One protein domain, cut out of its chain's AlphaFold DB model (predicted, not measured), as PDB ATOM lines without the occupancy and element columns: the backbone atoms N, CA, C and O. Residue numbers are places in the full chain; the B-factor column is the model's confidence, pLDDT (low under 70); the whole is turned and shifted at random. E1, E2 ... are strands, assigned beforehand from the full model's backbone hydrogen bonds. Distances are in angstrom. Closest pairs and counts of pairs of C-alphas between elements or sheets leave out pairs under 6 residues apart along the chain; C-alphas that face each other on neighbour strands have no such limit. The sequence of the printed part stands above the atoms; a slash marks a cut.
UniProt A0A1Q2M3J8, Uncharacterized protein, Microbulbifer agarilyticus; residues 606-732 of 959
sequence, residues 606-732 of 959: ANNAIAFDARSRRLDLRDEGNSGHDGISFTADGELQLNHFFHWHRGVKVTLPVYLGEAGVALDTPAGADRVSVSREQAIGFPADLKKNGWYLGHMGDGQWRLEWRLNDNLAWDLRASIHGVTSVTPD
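This is residues 606 to 732 of the 959 residues of an uncharacterized protein of Microbulbifer agarilyticus (UniProt A0A1Q2M3J8). One twisted sheet of nine strands is rolled round into an incompletely closed barrel: E9, the doubled-back E3, E8, E7 and E4 make its wall, with an opening between E5 and E6. The hairpin of E1 and E2 extends the wall beyond E9. The printed part has 127 residues with no named helix and strands E1 to E9 in that order along the chain; the class is all strand. The sheet is branched, and its neighbours are antiparallel except E4 and E7, which are parallel. The whole is compact, with a radius of gyration of the C-alphas of 13.4 A and spans of 40 by 31 by 28 A.

E1, residues 609 to 613, begins at C-alpha 609 (28.188, 32.332, 47.613). E2, residues 618 to 625, is 22.1 A long. E3, residues 629 to 649, is the longest strand by residues; it bends by 174 degrees at residue 646, and its first and last C-alphas are 16.8 A apart. E4, residues 658 to 660, E5, residues 665 to 667, and E6, residues 676 to 678, are short. E7, residues 694 to 701, measures 22.7 A and E8, residues 704 to 710, 20.3 A. E9, residues 716 to 730, spans 25.4 A, bends by 133 degrees at residue 727 and ends at C-alpha 730 (39.327, 25.493, 47.635).

E1 and E2 form an antiparallel hairpin, with N 611 and O 620 2.9 A apart. On the other side of E2 is E9, antiparallel at 154 degrees, with N 621 and O 721 at 2.9 A. E9 is antiparallel to E3, with N 641 and O 724 at 3.0 A and N 635 and O 728 at 2.8 A. The pairing of E3 is staggered: on the side opposite E9, its residues 629 to 635 pair with E8, N 632 and O 707 at 2.8 A, and its residues 640 to 642 with E6, N 640 and O 678 at 2.9 A. E7 and E8 are a hairpin, with N 696 and O 708 at 2.7 A. E4 is parallel to E7 at 28 degrees, with N 659 and O 695 at 2.8 A. E4 and E5 are a hairpin, with N 660 and O 665 at 2.8 A. E5 and E6 are apart; both are edge strands, as is E1.

The C-alphas farthest apart, those of Gly 651 and Asp 702, are 41.3 A from each other. The printed part has no cut. The link from E6 to E7, residues 679 to 693, is long. The mean pLDDT of the printed part is 91.8, and no printed residue is under 70.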
ATOM      1  N   ALA A 606      23.175  36.714  48.758       89.38
ATOM      2  CA  ALA A 606      24.218  37.446  49.481       89.38
ATOM      3  C   ALA A 606      24.552  36.809  50.848       89.38
ATOM      4  O   ALA A 606      24.387  37.420  51.895       89.38
ATOM      5  N   ASN A 607      25.009  35.557  50.826       88.56
ATOM      6  CA  ASN A 607      25.453  34.789  51.985       88.56
ATOM      7  C   ASN A 607      26.442  33.720  51.501       88.56
ATOM      8  O   ASN A 607      26.015  32.695  50.962       88.56
ATOM      9  N   ASN A 608      27.745  33.989  51.645       87.44
ATOM     10  CA  ASN A 608      28.849  33.079  51.322       87.44
ATOM     11  C   ASN A 608      28.622  32.244  50.042       87.44
ATOM     12  O   ASN A 608      28.628  31.007  50.045       87.44
ATOM     13  N   ALA A 609      28.393  32.933  48.922       93.31
ATOM     14  CA  ALA A 609      28.188  32.332  47.613       93.31
ATOM     15  C   ALA A 609      29.410  32.550  46.710       93.31
ATOM     16  O   ALA A 609      30.008  33.628  46.676       93.31
ATOM     17  N   ILE A 610      29.760  31.532  45.921       93.44
ATOM     18  CA  ILE A 610      30.782  31.632  44.870       93.44
ATOM     19  C   ILE A 610      30.326  30.947  43.586       93.44
ATOM     20  O   ILE A 610      29.544  30.001  43.618       93.44
ATOM     21  N   ALA A 611      30.889  31.373  42.461       92.12
ATOM     22  CA  ALA A 611      30.810  30.662  41.193       92.12
ATOM     23  C   ALA A 611      32.208  30.599  40.564       92.12
ATOM     24  O   ALA A 611      32.866  31.625  40.405       92.12
ATOM     25  N   PHE A 612      32.679  29.398  40.212       91.94
ATOM     26  CA  PHE A 612      33.979  29.207  39.564       91.94
ATOM     27  C   PHE A 612      33.815  28.591  38.171       91.94
ATOM     28  O   PHE A 612      33.447  27.427  38.036       91.94
ATOM     29  N   ASP A 613      34.143  29.364  37.136       84.88
ATOM     30  CA  ASP A 613      34.257  28.877  35.763       84.88
ATOM     31  C   ASP A 613      35.719  28.515  35.456       84.88
ATOM     32  O   ASP A 613      36.571  29.372  35.192       84.88
ATOM     33  N   ALA A 614      35.996  27.210  35.441       82.38
ATOM     34  CA  ALA A 614      37.305  26.655  35.109       82.38
ATOM     35  C   ALA A 614      37.736  26.908  33.648       82.38
ATOM     36  O   ALA A 614      38.937  26.950  33.368       82.38
ATOM     37  N   ARG A 615      36.795  27.105  32.708       80.31
ATOM     38  CA  ARG A 615      37.094  27.379  31.291       80.31
ATOM     39  C   ARG A 615      37.550  28.824  31.097       80.31
ATOM     40  O   ARG A 615      38.545  29.041  30.406       80.31
ATOM     41  N   SER A 616      36.865  29.806  31.691       81.19
ATOM     42  CA  SER A 616      37.310  31.212  31.652       81.19
ATOM     43  C   SER A 616      38.320  31.584  32.747       81.19
ATOM     44  O   SER A 616      38.848  32.700  32.726       81.19
ATOM     45  N   ARG A 617      38.648  30.644  33.650       93.44
ATOM     46  CA  ARG A 617      39.554  30.824  34.801       93.44
ATOM     47  C   ARG A 617      39.107  31.977  35.700       93.44
ATOM     48  O   ARG A 617      39.897  32.866  36.028       93.44
ATOM     49  N   ARG A 618      37.815  31.994  36.028       93.44
ATOM     50  CA  ARG A 618      37.119  33.093  36.704       93.44
ATOM     51  C   ARG A 618      36.452  32.595  37.979       93.44
ATOM     52  O   ARG A 618      35.667  31.657  37.923       93.44
ATOM     53  N   LEU A 619      36.739  33.255  39.093       95.50
ATOM     54  CA  LEU A 619      36.015  33.130  40.355       95.50
ATOM     55  C   LEU A 619      35.196  34.406  40.566       95.50
ATOM     56  O   LEU A 619      35.765  35.496  40.620       95.50
ATOM     57  N   ASP A 620      33.883  34.254  40.691       94.94
ATOM     58  CA  ASP A 620      32.975  35.278  41.197       94.94
ATOM     59  C   ASP A 620      32.606  34.958  42.646       94.94
ATOM     60  O   ASP A 620      32.416  33.793  43.005       94.94
ATOM     61  N   LEU A 621      32.477  35.996  43.466       94.31
ATOM     62  CA  LEU A 621      32.087  35.904  44.867       94.31
ATOM     63  C   LEU A 621      30.938  36.862  45.162       94.31
ATOM     64  O   LEU A 621      30.914  37.977  44.632       94.31
ATOM     65  N   ARG A 622      30.018  36.428  46.028       93.56
ATOM     66  CA  ARG A 622      28.923  37.241  46.546       93.56
ATOM     67  C   ARG A 622      28.628  36.925  48.011       93.56
ATOM     68  O   ARG A 622      28.506  35.759  48.373       93.56
ATOM     69  N   ASP A 623      28.517  37.955  48.840       92.19
ATOM     70  CA  ASP A 623      28.361  37.808  50.293       92.19
ATOM     71  C   ASP A 623      27.620  38.998  50.931       92.19
ATOM     72  O   ASP A 623      27.427  40.031  50.286       92.19
ATOM     73  N   GLU A 624      27.205  38.874  52.191       89.94
ATOM     74  CA  GLU A 624      26.620  39.980  52.955       89.94
ATOM     75  C   GLU A 624      27.676  40.981  53.454       89.94
ATOM     76  O   GLU A 624      28.839  40.670  53.690       89.94
ATOM     77  N   GLY A 625      27.265  42.237  53.652       87.75
ATOM     78  CA  GLY A 625      28.133  43.309  54.150       87.75
ATOM     79  C   GLY A 625      28.008  43.582  55.648       87.75
ATOM     80  O   GLY A 625      28.101  44.744  56.064       87.75
ATOM     81  N   ASN A 626      27.753  42.547  56.448       89.38
ATOM     82  CA  ASN A 626      27.660  42.653  57.902       89.38
ATOM     83  C   ASN A 626      29.045  42.800  58.563       89.38
ATOM     84  O   ASN A 626      30.090  42.624  57.938       89.38
ATOM     85  N   SER A 627      29.060  43.151  59.851       91.00
ATOM     86  CA  SER A 627      30.267  43.260  60.675       91.00
ATOM     87  C   SER A 627      30.934  41.891  60.852       91.00
ATOM     88  O   SER A 627      30.646  41.174  61.813       91.00
ATOM     89  N   GLY A 628      31.858  41.554  59.960       90.12
ATOM     90  CA  GLY A 628      32.452  40.226  59.871       90.12
ATOM     91  C   GLY A 628      33.846  40.211  59.256       90.12
ATOM     92  O   GLY A 628      34.463  41.248  58.975       90.12
ATOM     93  N   HIS A 629      34.364  38.998  59.104       89.75
ATOM     94  CA  HIS A 629      35.629  38.724  58.449       89.75
ATOM     95  C   HIS A 629      35.593  37.330  57.832       89.75
ATOM     96  O   HIS A 629      35.678  36.342  58.565       89.75
ATOM     97  N   ASP A 630      35.558  37.290  56.506       90.25
ATOM     98  CA  ASP A 630      35.458  36.067  55.723       90.25
ATOM     99  C   ASP A 630      36.518  36.040  54.620       90.25
ATOM    100  O   ASP A 630      37.174  37.044  54.319       90.25
ATOM    101  N   GLY A 631      36.765  34.852  54.070       91.19
ATOM    102  CA  GLY A 631      37.917  34.626  53.208       91.19
ATOM    103  C   GLY A 631      37.891  33.327  52.424       91.19
ATOM    104  O   GLY A 631      37.172  32.388  52.757       91.19
ATOM    105  N   ILE A 632      38.695  33.284  51.364       93.19
ATOM    106  CA  ILE A 632      38.761  32.179  50.411       93.19
ATOM    107  C   ILE A 632      40.186  31.941  49.901       93.19
ATOM    108  O   ILE A 632      40.953  32.871  49.627       93.19
ATOM    109  N   SER A 633      40.531  30.661  49.754       94.38
ATOM    110  CA  SER A 633      41.812  30.188  49.226       94.38
ATOM    111  C   SER A 633      41.654  29.677  47.788       94.38
ATOM    112  O   SER A 633      40.706  28.956  47.463       94.38
ATOM    113  N   PHE A 634      42.584  30.032  46.900       95.69
ATOM    114  CA  PHE A 634      42.565  29.590  45.500       95.69
ATOM    115  C   PHE A 634      43.977  29.518  44.896       95.69
ATOM    116  O   PHE A 634      44.955  29.939  45.512       95.69
ATOM    117  N   THR A 635      44.104  28.959  43.691       96.19
ATOM    118  CA  THR A 635      45.379  28.870  42.958       96.19
ATOM    119  C   THR A 635      45.339  29.662  41.653       96.19
ATOM    120  O   THR A 635      44.273  29.811  41.054       96.19
ATOM    121  N   ALA A 636      46.491  30.169  41.203       96.38
ATOM    122  CA  ALA A 636      46.654  30.788  39.886       96.38
ATOM    123  C   ALA A 636      48.106  30.715  39.372       96.38
ATOM    124  O   ALA A 636      49.062  31.020  40.095       96.38
ATOM    125  N   ASP A 637      48.264  30.391  38.083       87.94
ATOM    126  CA  ASP A 637      49.556  30.190  37.397       87.94
ATOM    127  C   ASP A 637      50.420  31.461  37.253       87.94
ATOM    128  O   ASP A 637      51.629  31.356  37.027       87.94
ATOM    129  N   GLY A 638      49.834  32.656  37.379       87.75
ATOM    130  CA  GLY A 638      50.496  33.926  37.058       87.75
ATOM    131  C   GLY A 638      49.869  35.137  37.749       87.75
ATOM    132  O   GLY A 638      49.565  35.077  38.939       87.75
ATOM    133  N   GLU A 639      49.724  36.237  37.008       93.12
ATOM    134  CA  GLU A 639      49.032  37.450  37.463       93.12
ATOM    135  C   GLU A 639      47.518  37.225  37.574       93.12
ATOM    136  O   GLU A 639      46.934  36.465  36.796       93.12
ATOM    137  N   LEU A 640      46.882  37.943  38.498       97.56
ATOM    138  CA  LEU A 640      45.428  38.027  38.591       97.56
ATOM    139  C   LEU A 640      44.908  39.261  37.853       97.56
ATOM    140  O   LEU A 640      45.626  40.246  37.662       97.56
ATOM    141  N   GLN A 641      43.641  39.212  37.454       97.69
ATOM    142  CA  GLN A 641      42.900  40.360  36.936       97.69
ATOM    143  C   GLN A 641      41.655  40.567  37.797       97.69
ATOM    144  O   GLN A 641      40.850  39.644  37.924       97.69
ATOM    145  N   LEU A 642      41.498  41.760  38.364       97.75
ATOM    146  CA  LEU A 642      40.400  42.107  39.267       97.75
ATOM    147  C   LEU A 642      39.413  43.056  38.579       97.75
ATOM    148  O   LEU A 642      39.844  44.033  37.966       97.75
ATOM    149  N   ASN A 643      38.112  42.795  38.704       95.19
ATOM    150  CA  ASN A 643      37.034  43.702  38.296       95.19
ATOM    151  C   ASN A 643      35.743  43.425  39.096       95.19
ATOM    152  O   ASN A 643      35.687  42.487  39.890       95.19
ATOM    153  N   HIS A 644      34.722  44.270  38.929       92.19
ATOM    154  CA  HIS A 644      33.426  44.172  39.623       92.19
ATOM    155  C   HIS A 644      33.487  44.083  41.163       92.19
ATOM    156  O   HIS A 644      32.592  43.522  41.791       92.19
ATOM    157  N   PHE A 645      34.511  44.675  41.791       94.44
ATOM    158  CA  PHE A 645      34.573  44.831  43.248       94.44
ATOM    159  C   PHE A 645      33.535  45.871  43.695       94.44
ATOM    160  O   PHE A 645      33.753  47.081  43.588       94.44
ATOM    161  N   PHE A 646      32.389  45.402  44.176       90.81
ATOM    162  CA  PHE A 646      31.184  46.196  44.408       90.81
ATOM    163  C   PHE A 646      30.632  45.987  45.822       90.81
ATOM    164  O   PHE A 646      30.862  44.952  46.445       90.81
ATOM    165  N   HIS A 647      29.898  46.979  46.331       90.50
ATOM    166  CA  HIS A 647      29.105  46.823  47.548       90.50
ATOM    167  C   HIS A 647      27.837  47.685  47.524       90.50
ATOM    168  O   HIS A 647      27.888  48.872  47.182       90.50
ATOM    169  N   TRP A 648      26.708  47.117  47.950       85.75
ATOM    170  CA  TRP A 648      25.458  47.855  48.133       85.75
ATOM    171  C   TRP A 648      25.399  48.452  49.541       85.75
ATOM    172  O   TRP A 648      24.973  47.803  50.492       85.75
ATOM    173  N   HIS A 649      25.907  49.677  49.690       83.88
ATOM    174  CA  HIS A 649      26.054  50.337  50.992       83.88
ATOM    175  C   HIS A 649      24.759  50.407  51.830       83.88
ATOM    176  O   HIS A 649      23.680  50.730  51.335       83.88
ATOM    177  N   ARG A 650      24.893  50.166  53.139       81.88
ATOM    178  CA  ARG A 650      23.818  50.241  54.135       81.88
ATOM    179  C   ARG A 650      23.959  51.540  54.930       81.88
ATOM    180  O   ARG A 650      24.777  51.660  55.838       81.88
ATOM    181  N   GLY A 651      23.171  52.549  54.560       76.06
ATOM    182  CA  GLY A 651      23.178  53.866  55.205       76.06
ATOM    183  C   GLY A 651      24.367  54.740  54.791       76.06
ATOM    184  O   GLY A 651      24.233  55.594  53.918       76.06
ATOM    185  N   VAL A 652      25.531  54.576  55.426       73.88
ATOM    186  CA  VAL A 652      26.700  55.433  55.153       73.88
ATOM    187  C   VAL A 652      27.481  54.902  53.954       73.88
ATOM    188  O   VAL A 652      27.956  53.769  53.960       73.88
ATOM    189  N   LYS A 653      27.676  55.742  52.932       79.94
ATOM    190  CA  LYS A 653      28.526  55.404  51.786       79.94
ATOM    191  C   LYS A 653      29.989  55.287  52.220       79.94
ATOM    192  O   LYS A 653      30.613  56.281  52.589       79.94
ATOM    193  N   VAL A 654      30.529  54.074  52.146       84.12
ATOM    194  CA  VAL A 654      31.935  53.766  52.437       84.12
ATOM    195  C   VAL A 654      32.716  53.482  51.150       84.12
ATOM    196  O   VAL A 654      32.217  53.604  50.032       84.12
ATOM    197  N   THR A 655      33.997  53.162  51.290       86.69
ATOM    198  CA  THR A 655      34.833  52.622  50.215       86.69
ATOM    199  C   THR A 655      35.567  51.421  50.785       86.69
ATOM    200  O   THR A 655      35.989  51.457  51.942       86.69
ATOM    201  N   LEU A 656      35.700  50.366  49.982       92.38
ATOM    202  CA  LEU A 656      36.345  49.108  50.348       92.38
ATOM    203  C   LEU A 656      37.557  48.908  49.419       92.38
ATOM    204  O   LEU A 656      37.401  48.321  48.346       92.38
ATOM    205  N   PRO A 657      38.742  49.459  49.753       94.75
ATOM    206  CA  PRO A 657      39.949  49.305  48.941       94.75
ATOM    207  C   PRO A 657      40.399  47.844  48.873       94.75
ATOM    208  O   PRO A 657      40.000  47.037  49.715       94.75
ATOM    209  N   VAL A 658      41.279  47.527  47.923       96.75
ATOM    210  CA  VAL A 658      41.976  46.232  47.885       96.75
ATOM    211  C   VAL A 658      43.400  46.430  48.405       96.75
ATOM    212  O   VAL A 658      44.182  47.164  47.806       96.75
ATOM    213  N   TYR A 659      43.742  45.810  49.529       97.25
ATOM    214  CA  TYR A 659      45.069  45.845  50.140       97.25
ATOM    215  C   TYR A 659      45.899  44.649  49.660       97.25
ATOM    216  O   TYR A 659      45.484  43.504  49.821       97.25
ATOM    217  N   LEU A 660      47.072  44.909  49.081       97.06
ATOM    218  CA  LEU A 660      47.941  43.884  48.505       97.06
ATOM    219  C   LEU A 660      49.103  43.490  49.420       97.06
ATOM    220  O   LEU A 660      49.854  44.353  49.894       97.06
ATOM    221  N   GLY A 661      49.276  42.175  49.576       96.75
ATOM    222  CA  GLY A 661      50.417  41.527  50.224       96.75
ATOM    223  C   GLY A 661      50.590  41.858  51.709       96.75
ATOM    224  O   GLY A 661      49.818  42.606  52.309       96.75
ATOM    225  N   GLU A 662      51.668  41.350  52.308       96.19
ATOM    226  CA  GLU A 662      52.041  41.643  53.705       96.19
ATOM    227  C   GLU A 662      52.217  43.155  53.958       96.19
ATOM    228  O   GLU A 662      51.923  43.656  55.043       96.19
ATOM    229  N   ALA A 663      52.641  43.903  52.933       90.75
ATOM    230  CA  ALA A 663      52.819  45.351  52.992       90.75
ATOM    231  C   ALA A 663      51.500  46.151  53.063       90.75
ATOM    232  O   ALA A 663      51.533  47.335  53.411       90.75
ATOM    233  N   GLY A 664      50.352  45.546  52.730       91.69
ATOM    234  CA  GLY A 664      49.039  46.197  52.769       91.69
ATOM    235  C   GLY A 664      48.913  47.398  51.824       91.69
ATOM    236  O   GLY A 664      48.295  48.406  52.185       91.69
ATOM    237  N   VAL A 665      49.525  47.327  50.636       93.81
ATOM    238  CA  VAL A 665      49.498  48.418  49.646       93.81
ATOM    239  C   VAL A 665      48.085  48.549  49.086       93.81
ATOM    240  O   VAL A 665      47.576  47.618  48.474       93.81
ATOM    241  N   ALA A 666      47.442  49.696  49.299       93.31
ATOM    242  CA  ALA A 666      46.079  49.925  48.831       93.31
ATOM    243  C   ALA A 666      46.035  50.213  47.322       93.31
ATOM    244  O   ALA A 666      46.729  51.112  46.842       93.31
ATOM    245  N   LEU A 667      45.166  49.496  46.615       92.75
ATOM    246  CA  LEU A 667      44.624  49.864  45.313       92.75
ATOM    247  C   LEU A 667      43.247  50.517  45.484       92.75
ATOM    248  O   LEU A 667      42.482  50.153  46.386       92.75
ATOM    249  N   ASP A 668      42.913  51.425  44.567       87.12
ATOM    250  CA  ASP A 668      41.534  51.871  44.373       87.12
ATOM    251  C   ASP A 668      40.646  50.672  43.996       87.12
ATOM    252  O   ASP A 668      41.077  49.764  43.282       87.12
ATOM    253  N   THR A 669      39.408  50.651  44.495       90.75
ATOM    254  CA  THR A 669      38.478  49.526  44.321       90.75
ATOM    255  C   THR A 669      38.197  49.254  42.829       90.75
ATOM    256  O   THR A 669      37.669  50.149  42.163       90.75
ATOM    257  N   PRO A 670      38.471  48.040  42.295       93.25
ATOM    258  CA  PRO A 670      38.200  47.666  40.897       93.25
ATOM    259  C   PRO A 670      36.700  47.497  40.577       93.25
ATOM    260  O   PRO A 670      36.248  46.416  40.212       93.25
ATOM    261  N   ALA A 671      35.897  48.548  40.751       88.44
ATOM    262  CA  ALA A 671      34.432  48.484  40.677       88.44
ATOM    263  C   ALA A 671      33.859  48.446  39.245       88.44
ATOM    264  O   ALA A 671      32.695  48.100  39.057       88.44
ATOM    265  N   GLY A 672      34.651  48.831  38.240       84.94
ATOM    266  CA  GLY A 672      34.239  48.837  36.835       84.94
ATOM    267  C   GLY A 672      34.319  47.462  36.164       84.94
ATOM    268  O   GLY A 672      34.735  46.476  36.770       84.94
ATOM    269  N   ALA A 673      33.957  47.422  34.879       82.12
ATOM    270  CA  ALA A 673      34.170  46.256  34.017       82.12
ATOM    271  C   ALA A 673      35.642  46.097  33.583       82.12
ATOM    272  O   ALA A 673      36.087  44.978  33.315       82.12
ATOM    273  N   ASP A 674      36.390  47.206  33.534       90.75
ATOM    274  CA  ASP A 674      37.822  47.224  33.230       90.75
ATOM    275  C   ASP A 674      38.619  46.415  34.257       90.75
ATOM    276  O   ASP A 674      38.394  46.498  35.465       90.75
ATOM    277  N   ARG A 675      39.581  45.635  33.760       93.38
ATOM    278  CA  ARG A 675      40.401  44.735  34.573       93.38
ATOM    279  C   ARG A 675      41.656  45.422  35.096       93.38
ATOM    280  O   ARG A 675      42.402  46.036  34.334       93.38
ATOM    281  N   VAL A 676      41.923  45.240  36.385       96.50
ATOM    282  CA  VAL A 676      43.141  45.697  37.062       96.50
ATOM    283  C   VAL A 676      44.083  44.511  37.270       96.50
ATOM    284  O   VAL A 676      43.740  43.567  37.984       96.50
ATOM    285  N   SER A 677      45.271  44.552  36.657       96.81
ATOM    286  CA  SER A 677      46.317  43.539  36.862       96.81
ATOM    287  C   SER A 677      46.911  43.603  38.268       96.81
ATOM    288  O   SER A 677      47.287  44.679  38.735       96.81
ATOM    289  N   VAL A 678      47.094  42.438  38.892       97.12
ATOM    290  CA  VAL A 678      47.875  42.270  40.124       97.12
ATOM    291  C   VAL A 678      48.909  41.167  39.921       97.12
ATOM    292  O   VAL A 678      48.561  39.996  39.746       97.12
ATOM    293  N   SER A 679      50.191  41.532  39.951       95.75
ATOM    294  CA  SER A 679      51.293  40.575  39.875       95.75
ATOM    295  C   SER A 679      51.569  39.907  41.226       95.75
ATOM    296  O   SER A 679      51.228  40.426  42.294       95.75
ATOM    297  N   ARG A 680      52.242  38.753  41.188       95.44
ATOM    298  CA  ARG A 680      52.668  38.020  42.395       95.44
ATOM    299  C   ARG A 680      53.579  38.868  43.278       95.44
ATOM    300  O   ARG A 680      53.488  38.799  44.497       95.44
ATOM    301  N   GLU A 681      54.427  39.685  42.660       94.00
ATOM    302  CA  GLU A 681      55.402  40.562  43.308       94.00
ATOM    303  C   GLU A 681      54.740  41.727  44.054       94.00
ATOM    304  O   GLU A 681      55.249  42.159  45.086       94.00
ATOM    305  N   GLN A 682      53.598  42.222  43.563       95.69
ATOM    306  CA  GLN A 682      52.818  43.268  44.238       95.69
ATOM    307  C   GLN A 682      52.066  42.738  45.465       95.69
ATOM    308  O   GLN A 682      51.781  43.508  46.379       95.69
ATOM    309  N   ALA A 683      51.755  41.441  45.488       96.62
ATOM    310  CA  ALA A 683      50.924  40.802  46.501       96.62
ATOM    311  C   ALA A 683      51.685  39.794  47.385       96.62
ATOM    312  O   ALA A 683      51.051  38.937  47.986       96.62
ATOM    313  N   ILE A 684      53.021  39.845  47.478       96.69
ATOM    314  CA  ILE A 684      53.796  38.857  48.259       96.69
ATOM    315  C   ILE A 684      53.350  38.828  49.732       96.69
ATOM    316  O   ILE A 684      53.323  39.862  50.405       96.69
ATOM    317  N   GLY A 685      53.083  37.622  50.239       96.88
ATOM    318  CA  GLY A 685      52.698  37.385  51.628       96.88
ATOM    319  C   GLY A 685      51.265  37.821  51.929       96.88
ATOM    320  O   GLY A 685      50.492  38.140  51.031       96.88
ATOM    321  N   PHE A 686      50.906  37.839  53.211       96.75
ATOM    322  CA  PHE A 686      49.577  38.236  53.670       96.75
ATOM    323  C   PHE A 686      49.693  39.011  54.992       96.75
ATOM    324  O   PHE A 686      50.543  38.659  55.815       96.75
ATOM    325  N   PRO A 687      48.915  40.087  55.209       92.38
ATOM    326  CA  PRO A 687      49.075  40.927  56.390       92.38
ATOM    327  C   PRO A 687      48.603  40.212  57.660       92.38
ATOM    328  O   PRO A 687      47.539  39.604  57.699       92.38
ATOM    329  N   ALA A 688      49.379  40.336  58.737       86.50
ATOM    330  CA  ALA A 688      49.131  39.623  59.993       86.50
ATOM    331  C   ALA A 688      47.964  40.174  60.847       86.50
ATOM    332  O   ALA A 688      47.664  39.604  61.896       86.50
ATOM    333  N   ASP A 689      47.354  41.308  60.472       84.69
ATOM    334  CA  ASP A 689      46.330  41.987  61.279       84.69
ATOM    335  C   ASP A 689      45.413  42.877  60.408       84.69
ATOM    336  O   ASP A 689      45.862  43.834  59.767       84.69
ATOM    337  N   LEU A 690      44.114  42.562  60.384       91.88
ATOM    338  CA  LEU A 690      43.123  43.062  59.422       91.88
ATOM    339  C   LEU A 690      42.206  44.101  60.082       91.88
ATOM    340  O   LEU A 690      41.113  43.791  60.555       91.88
ATOM    341  N   LYS A 691      42.674  45.354  60.171       88.25
ATOM    342  CA  LYS A 691      41.992  46.416  60.951       88.25
ATOM    343  C   LYS A 691      41.079  47.333  60.158       88.25
ATOM    344  O   LYS A 691      40.248  48.013  60.756       88.25
ATOM    345  N   LYS A 692      41.279  47.450  58.847       92.88
ATOM    346  CA  LYS A 692      40.541  48.395  57.998       92.88
ATOM    347  C   LYS A 692      39.410  47.680  57.273       92.88
ATOM    348  O   LYS A 692      39.547  46.505  56.944       92.88
ATOM    349  N   ASN A 693      38.346  48.419  56.975       93.75
ATOM    350  CA  ASN A 693      37.315  47.938  56.066       93.75
ATOM    351  C   ASN A 693      37.914  47.807  54.659       93.75
ATOM    352  O   ASN A 693      38.595  48.731  54.207       93.75
ATOM    353  N   GLY A 694      37.670  46.688  53.981       94.88
ATOM    354  CA  GLY A 694      38.182  46.440  52.635       94.88
ATOM    355  C   GLY A 694      38.524  44.979  52.371       94.88
ATOM    356  O   GLY A 694      38.302  44.108  53.211       94.88
ATOM    357  N   TRP A 695      39.084  44.751  51.188       96.19
ATOM    358  CA  TRP A 695      39.528  43.458  50.680       96.19
ATOM    359  C   TRP A 695      41.042  43.323  50.867       96.19
ATOM    360  O   TRP A 695      41.765  44.311  50.757       96.19
ATOM    361  N   TYR A 696      41.540  42.118  51.111       97.38
ATOM    362  CA  TYR A 696      42.948  41.825  51.369       97.38
ATOM    363  C   TYR A 696      43.374  40.650  50.497       97.38
ATOM    364  O   TYR A 696      42.846  39.554  50.651       97.38
ATOM    365  N   LEU A 697      44.303  40.881  49.572       97.56
ATOM    366  CA  LEU A 697      44.740  39.904  48.577       97.56
ATOM    367  C   LEU A 697      46.244  39.652  48.708       97.56
ATOM    368  O   LEU A 697      47.047  40.581  48.607       97.56
ATOM    369  N   GLY A 698      46.629  38.389  48.883       97.44
ATOM    370  CA  GLY A 698      48.027  37.982  48.995       97.44
ATOM    371  C   GLY A 698      48.354  36.700  48.239       97.44
ATOM    372  O   GLY A 698      47.515  35.816  48.082       97.44
ATOM    373  N   HIS A 699      49.596  36.606  47.777       97.25
ATOM    374  CA  HIS A 699      50.198  35.440  47.146       97.25
ATOM    375  C   HIS A 699      51.105  34.741  48.166       97.25
ATOM    376  O   HIS A 699      52.113  35.297  48.616       97.25
ATOM    377  N   MET A 700      50.741  33.509  48.517       95.81
ATOM    378  CA  MET A 700      51.328  32.744  49.623       95.81
ATOM    379  C   MET A 700      52.581  31.952  49.221       95.81
ATOM    380  O   MET A 700      53.289  31.444  50.087       95.81
ATOM    381  N   GLY A 701      52.870  31.865  47.919       93.31
ATOM    382  CA  GLY A 701      53.892  30.984  47.351       93.31
ATOM    383  C   GLY A 701      53.273  29.825  46.569       93.31
ATOM    384  O   GLY A 701      52.081  29.559  46.681       93.31
ATOM    385  N   ASP A 702      54.076  29.175  45.724       90.69
ATOM    386  CA  ASP A 702      53.696  27.996  44.923       90.69
ATOM    387  C   ASP A 702      52.365  28.123  44.145       90.69
ATOM    388  O   ASP A 702      51.666  27.144  43.890       90.69
ATOM    389  N   GLY A 703      52.016  29.351  43.736       91.62
ATOM    390  CA  GLY A 703      50.786  29.664  43.006       91.62
ATOM    391  C   GLY A 703      49.523  29.741  43.869       91.62
ATOM    392  O   GLY A 703      48.443  29.925  43.312       91.62
ATOM    393  N   GLN A 704      49.633  29.626  45.196       95.81
ATOM    394  CA  GLN A 704      48.524  29.806  46.133       95.81
ATOM    395  C   GLN A 704      48.262  31.287  46.421       95.81
ATOM    396  O   GLN A 704      49.187  32.082  46.610       95.81
ATOM    397  N   TRP A 705      46.984  31.638  46.506       96.75
ATOM    398  CA  TRP A 705      46.491  32.977  46.798       96.75
ATOM    399  C   TRP A 705      45.426  32.940  47.891       96.75
ATOM    400  O   TRP A 705      44.672  31.972  48.024       96.75
ATOM    401  N   ARG A 706      45.363  34.032  48.652       95.38
ATOM    402  CA  ARG A 706      44.389  34.279  49.710       95.38
ATOM    403  C   ARG A 706      43.674  35.596  49.437       95.38
ATOM    404  O   ARG A 706      44.348  36.610  49.257       95.38
ATOM    405  N   LEU A 707      42.343  35.577  49.427       95.69
ATOM    406  CA  LEU A 707      41.505  36.776  49.462       95.69
ATOM    407  C   LEU A 707      40.652  36.756  50.729       95.69
ATOM    408  O   LEU A 707      39.999  35.755  50.997       95.69
ATOM    409  N   GLU A 708      40.623  37.860  51.467       94.94
ATOM    410  CA  GLU A 708      39.735  38.056  52.621       94.94
ATOM    411  C   GLU A 708      39.052  39.427  52.546       94.94
ATOM    412  O   GLU A 708      39.606  40.365  51.969       94.94
ATOM    413  N   TRP A 709      37.862  39.573  53.128       93.56
ATOM    414  CA  TRP A 709      37.184  40.861  53.288       93.56
ATOM    415  C   TRP A 709      36.828  41.102  54.745       93.56
ATOM    416  O   TRP A 709      36.379  40.220  55.472       93.56
ATOM    417  N   ARG A 710      37.062  42.336  55.185       93.75
ATOM    418  CA  ARG A 710      36.843  42.774  56.560       93.75
ATOM    419  C   ARG A 710      35.880  43.943  56.580       93.75
ATOM    420  O   ARG A 710      36.100  44.935  55.882       93.75
ATOM    421  N   LEU A 711      34.880  43.864  57.450       93.56
ATOM    422  CA  LEU A 711      33.970  44.958  57.749       93.56
ATOM    423  C   LEU A 711      33.839  45.081  59.270       93.56
ATOM    424  O   LEU A 711      33.572  44.112  59.971       93.56
ATOM    425  N   ASN A 712      34.090  46.275  59.804       93.00
ATOM    426  CA  ASN A 712      34.044  46.533  61.250       93.00
ATOM    427  C   ASN A 712      32.657  46.972  61.760       93.00
ATOM    428  O   ASN A 712      32.533  47.318  62.933       93.00
ATOM    429  N   ASP A 713      31.661  47.037  60.875       91.56
ATOM    430  CA  ASP A 713      30.268  47.406  61.147       91.56
ATOM    431  C   ASP A 713      29.383  46.845  60.007       91.56
ATOM    432  O   ASP A 713      29.913  46.363  59.001       91.56
ATOM    433  N   ASN A 714      28.057  46.924  60.128       89.69
ATOM    434  CA  ASN A 714      27.096  46.450  59.122       89.69
ATOM    435  C   ASN A 714      26.947  47.468  57.971       89.69
ATOM    436  O   ASN A 714      25.981  48.233  57.924       89.69
ATOM    437  N   LEU A 715      27.927  47.513  57.066       88.44
ATOM    438  CA  LEU A 715      28.109  48.606  56.096       88.44
ATOM    439  C   LEU A 715      27.551  48.338  54.695       88.44
ATOM    440  O   LEU A 715      27.467  49.281  53.906       88.44
ATOM    441  N   ALA A 716      27.180  47.103  54.354       88.31
ATOM    442  CA  ALA A 716      26.539  46.795  53.078       88.31
ATOM    443  C   ALA A 716      25.507  45.661  53.193       88.31
ATOM    444  O   ALA A 716      25.517  44.873  54.133       88.31
ATOM    445  N   TRP A 717      24.595  45.613  52.231       85.56
ATOM    446  CA  TRP A 717      23.620  44.536  52.046       85.56
ATOM    447  C   TRP A 717      24.128  43.419  51.130       85.56
ATOM    448  O   TRP A 717      23.576  42.329  51.131       85.56
ATOM    449  N   ASP A 718      25.139  43.723  50.322       89.38
ATOM    450  CA  ASP A 718      25.648  42.885  49.241       89.38
ATOM    451  C   ASP A 718      27.098  43.298  48.971       89.38
ATOM    452  O   ASP A 718      27.387  44.498  48.888       89.38
ATOM    453  N   LEU A 719      27.994  42.329  48.838       92.62
ATOM    454  CA  LEU A 719      29.393  42.462  48.445       92.62
ATOM    455  C   LEU A 719      29.618  41.568  47.229       92.62
ATOM    456  O   LEU A 719      29.242  40.401  47.263       92.62
ATOM    457  N   ARG A 720      30.258  42.077  46.170       93.88
ATOM    458  CA  ARG A 720      30.595  41.280  44.976       93.88
ATOM    459  C   ARG A 720      32.045  41.497  44.558       93.88
ATOM    460  O   ARG A 720      32.581  42.588  44.756       93.88
ATOM    461  N   ALA A 721      32.660  40.479  43.960       95.50
ATOM    462  CA  ALA A 721      33.986  40.568  43.349       95.50
ATOM    463  C   ALA A 721      34.160  39.532  42.226       95.50
ATOM    464  O   ALA A 721      33.703  38.397  42.360       95.50
ATOM    465  N   SER A 722      34.886  39.898  41.163       95.94
ATOM    466  CA  SER A 722      35.309  38.991  40.087       95.94
ATOM    467  C   SER A 722      36.835  38.941  39.978       95.94
ATOM    468  O   SER A 722      37.526  39.965  39.981       95.94
ATOM    469  N   ILE A 723      37.374  37.724  39.882       97.56
ATOM    470  CA  ILE A 723      38.811  37.432  39.901       97.56
ATOM    471  C   ILE A 723      39.122  36.492  38.736       97.56
ATOM    472  O   ILE A 723      38.655  35.353  38.710       97.56
ATOM    473  N   HIS A 724      39.934  36.931  37.773       96.94
ATOM    474  CA  HIS A 724      40.382  36.082  36.665       96.94
ATOM    475  C   HIS A 724      41.849  35.656  36.801       96.94
ATOM    476  O   HIS A 724      42.664  36.351  37.410       96.94
ATOM    477  N   GLY A 725      42.183  34.529  36.169       96.12
ATOM    478  CA  GLY A 725      43.486  33.855  36.250       96.12
ATOM    479  C   GLY A 725      43.477  32.628  37.169       96.12
ATOM    480  O   GLY A 725      44.462  31.891  37.208       96.12
ATOM    481  N   VAL A 726      42.360  32.385  37.858       97.12
ATOM    482  CA  VAL A 726      42.185  31.330  38.862       97.12
ATOM    483  C   VAL A 726      42.144  29.946  38.207       97.12
ATOM    484  O   VAL A 726      41.367  29.710  37.282       97.12
ATOM    485  N   THR A 727      42.979  29.022  38.679       95.31
ATOM    486  CA  THR A 727      43.102  27.650  38.152       95.31
ATOM    487  C   THR A 727      42.353  26.609  38.970       95.31
ATOM    488  O   THR A 727      41.845  25.646  38.402       95.31
ATOM    489  N   SER A 728      42.244  26.803  40.281       93.00
ATOM    490  CA  SER A 728      41.368  26.022  41.154       93.00
ATOM    491  C   SER A 728      40.961  26.857  42.360       93.00
ATOM    492  O   SER A 728      41.695  27.755  42.772       93.00
ATOM    493  N   VAL A 729      39.824  26.525  42.961       91.25
ATOM    494  CA  VAL A 729      39.327  27.155  44.187       91.25
ATOM    495  C   VAL A 729      39.182  26.075  45.250       91.25
ATOM    496  O   VAL A 729      38.803  24.943  44.948       91.25
ATOM    497  N   THR A 730      39.528  26.390  46.492       82.94
ATOM    498  CA  THR A 730      39.327  25.493  47.635       82.94
ATOM    499  C   THR A 730      38.849  26.356  48.794       82.94
ATOM    500  O   THR A 730      39.676  26.887  49.534       82.94
ATOM    501  N   PRO A 731      37.527  26.577  48.899       84.00
ATOM    502  CA  PRO A 731      36.966  27.415  49.946       84.00
ATOM    503  C   PRO A 731      37.213  26.803  51.327       84.00
ATOM    504  O   PRO A 731      37.191  25.583  51.489       84.00
ATOM    505  N   ASP A 732      37.442  27.658  52.322       82.06
ATOM    506  CA  ASP A 732      37.663  27.239  53.713       82.06
ATOM    507  C   ASP A 732      36.358  26.759  54.393       82.06
ATOM    508  O   ASP A 732      36.387  26.131  55.453       82.06
TER     509      ASP A 732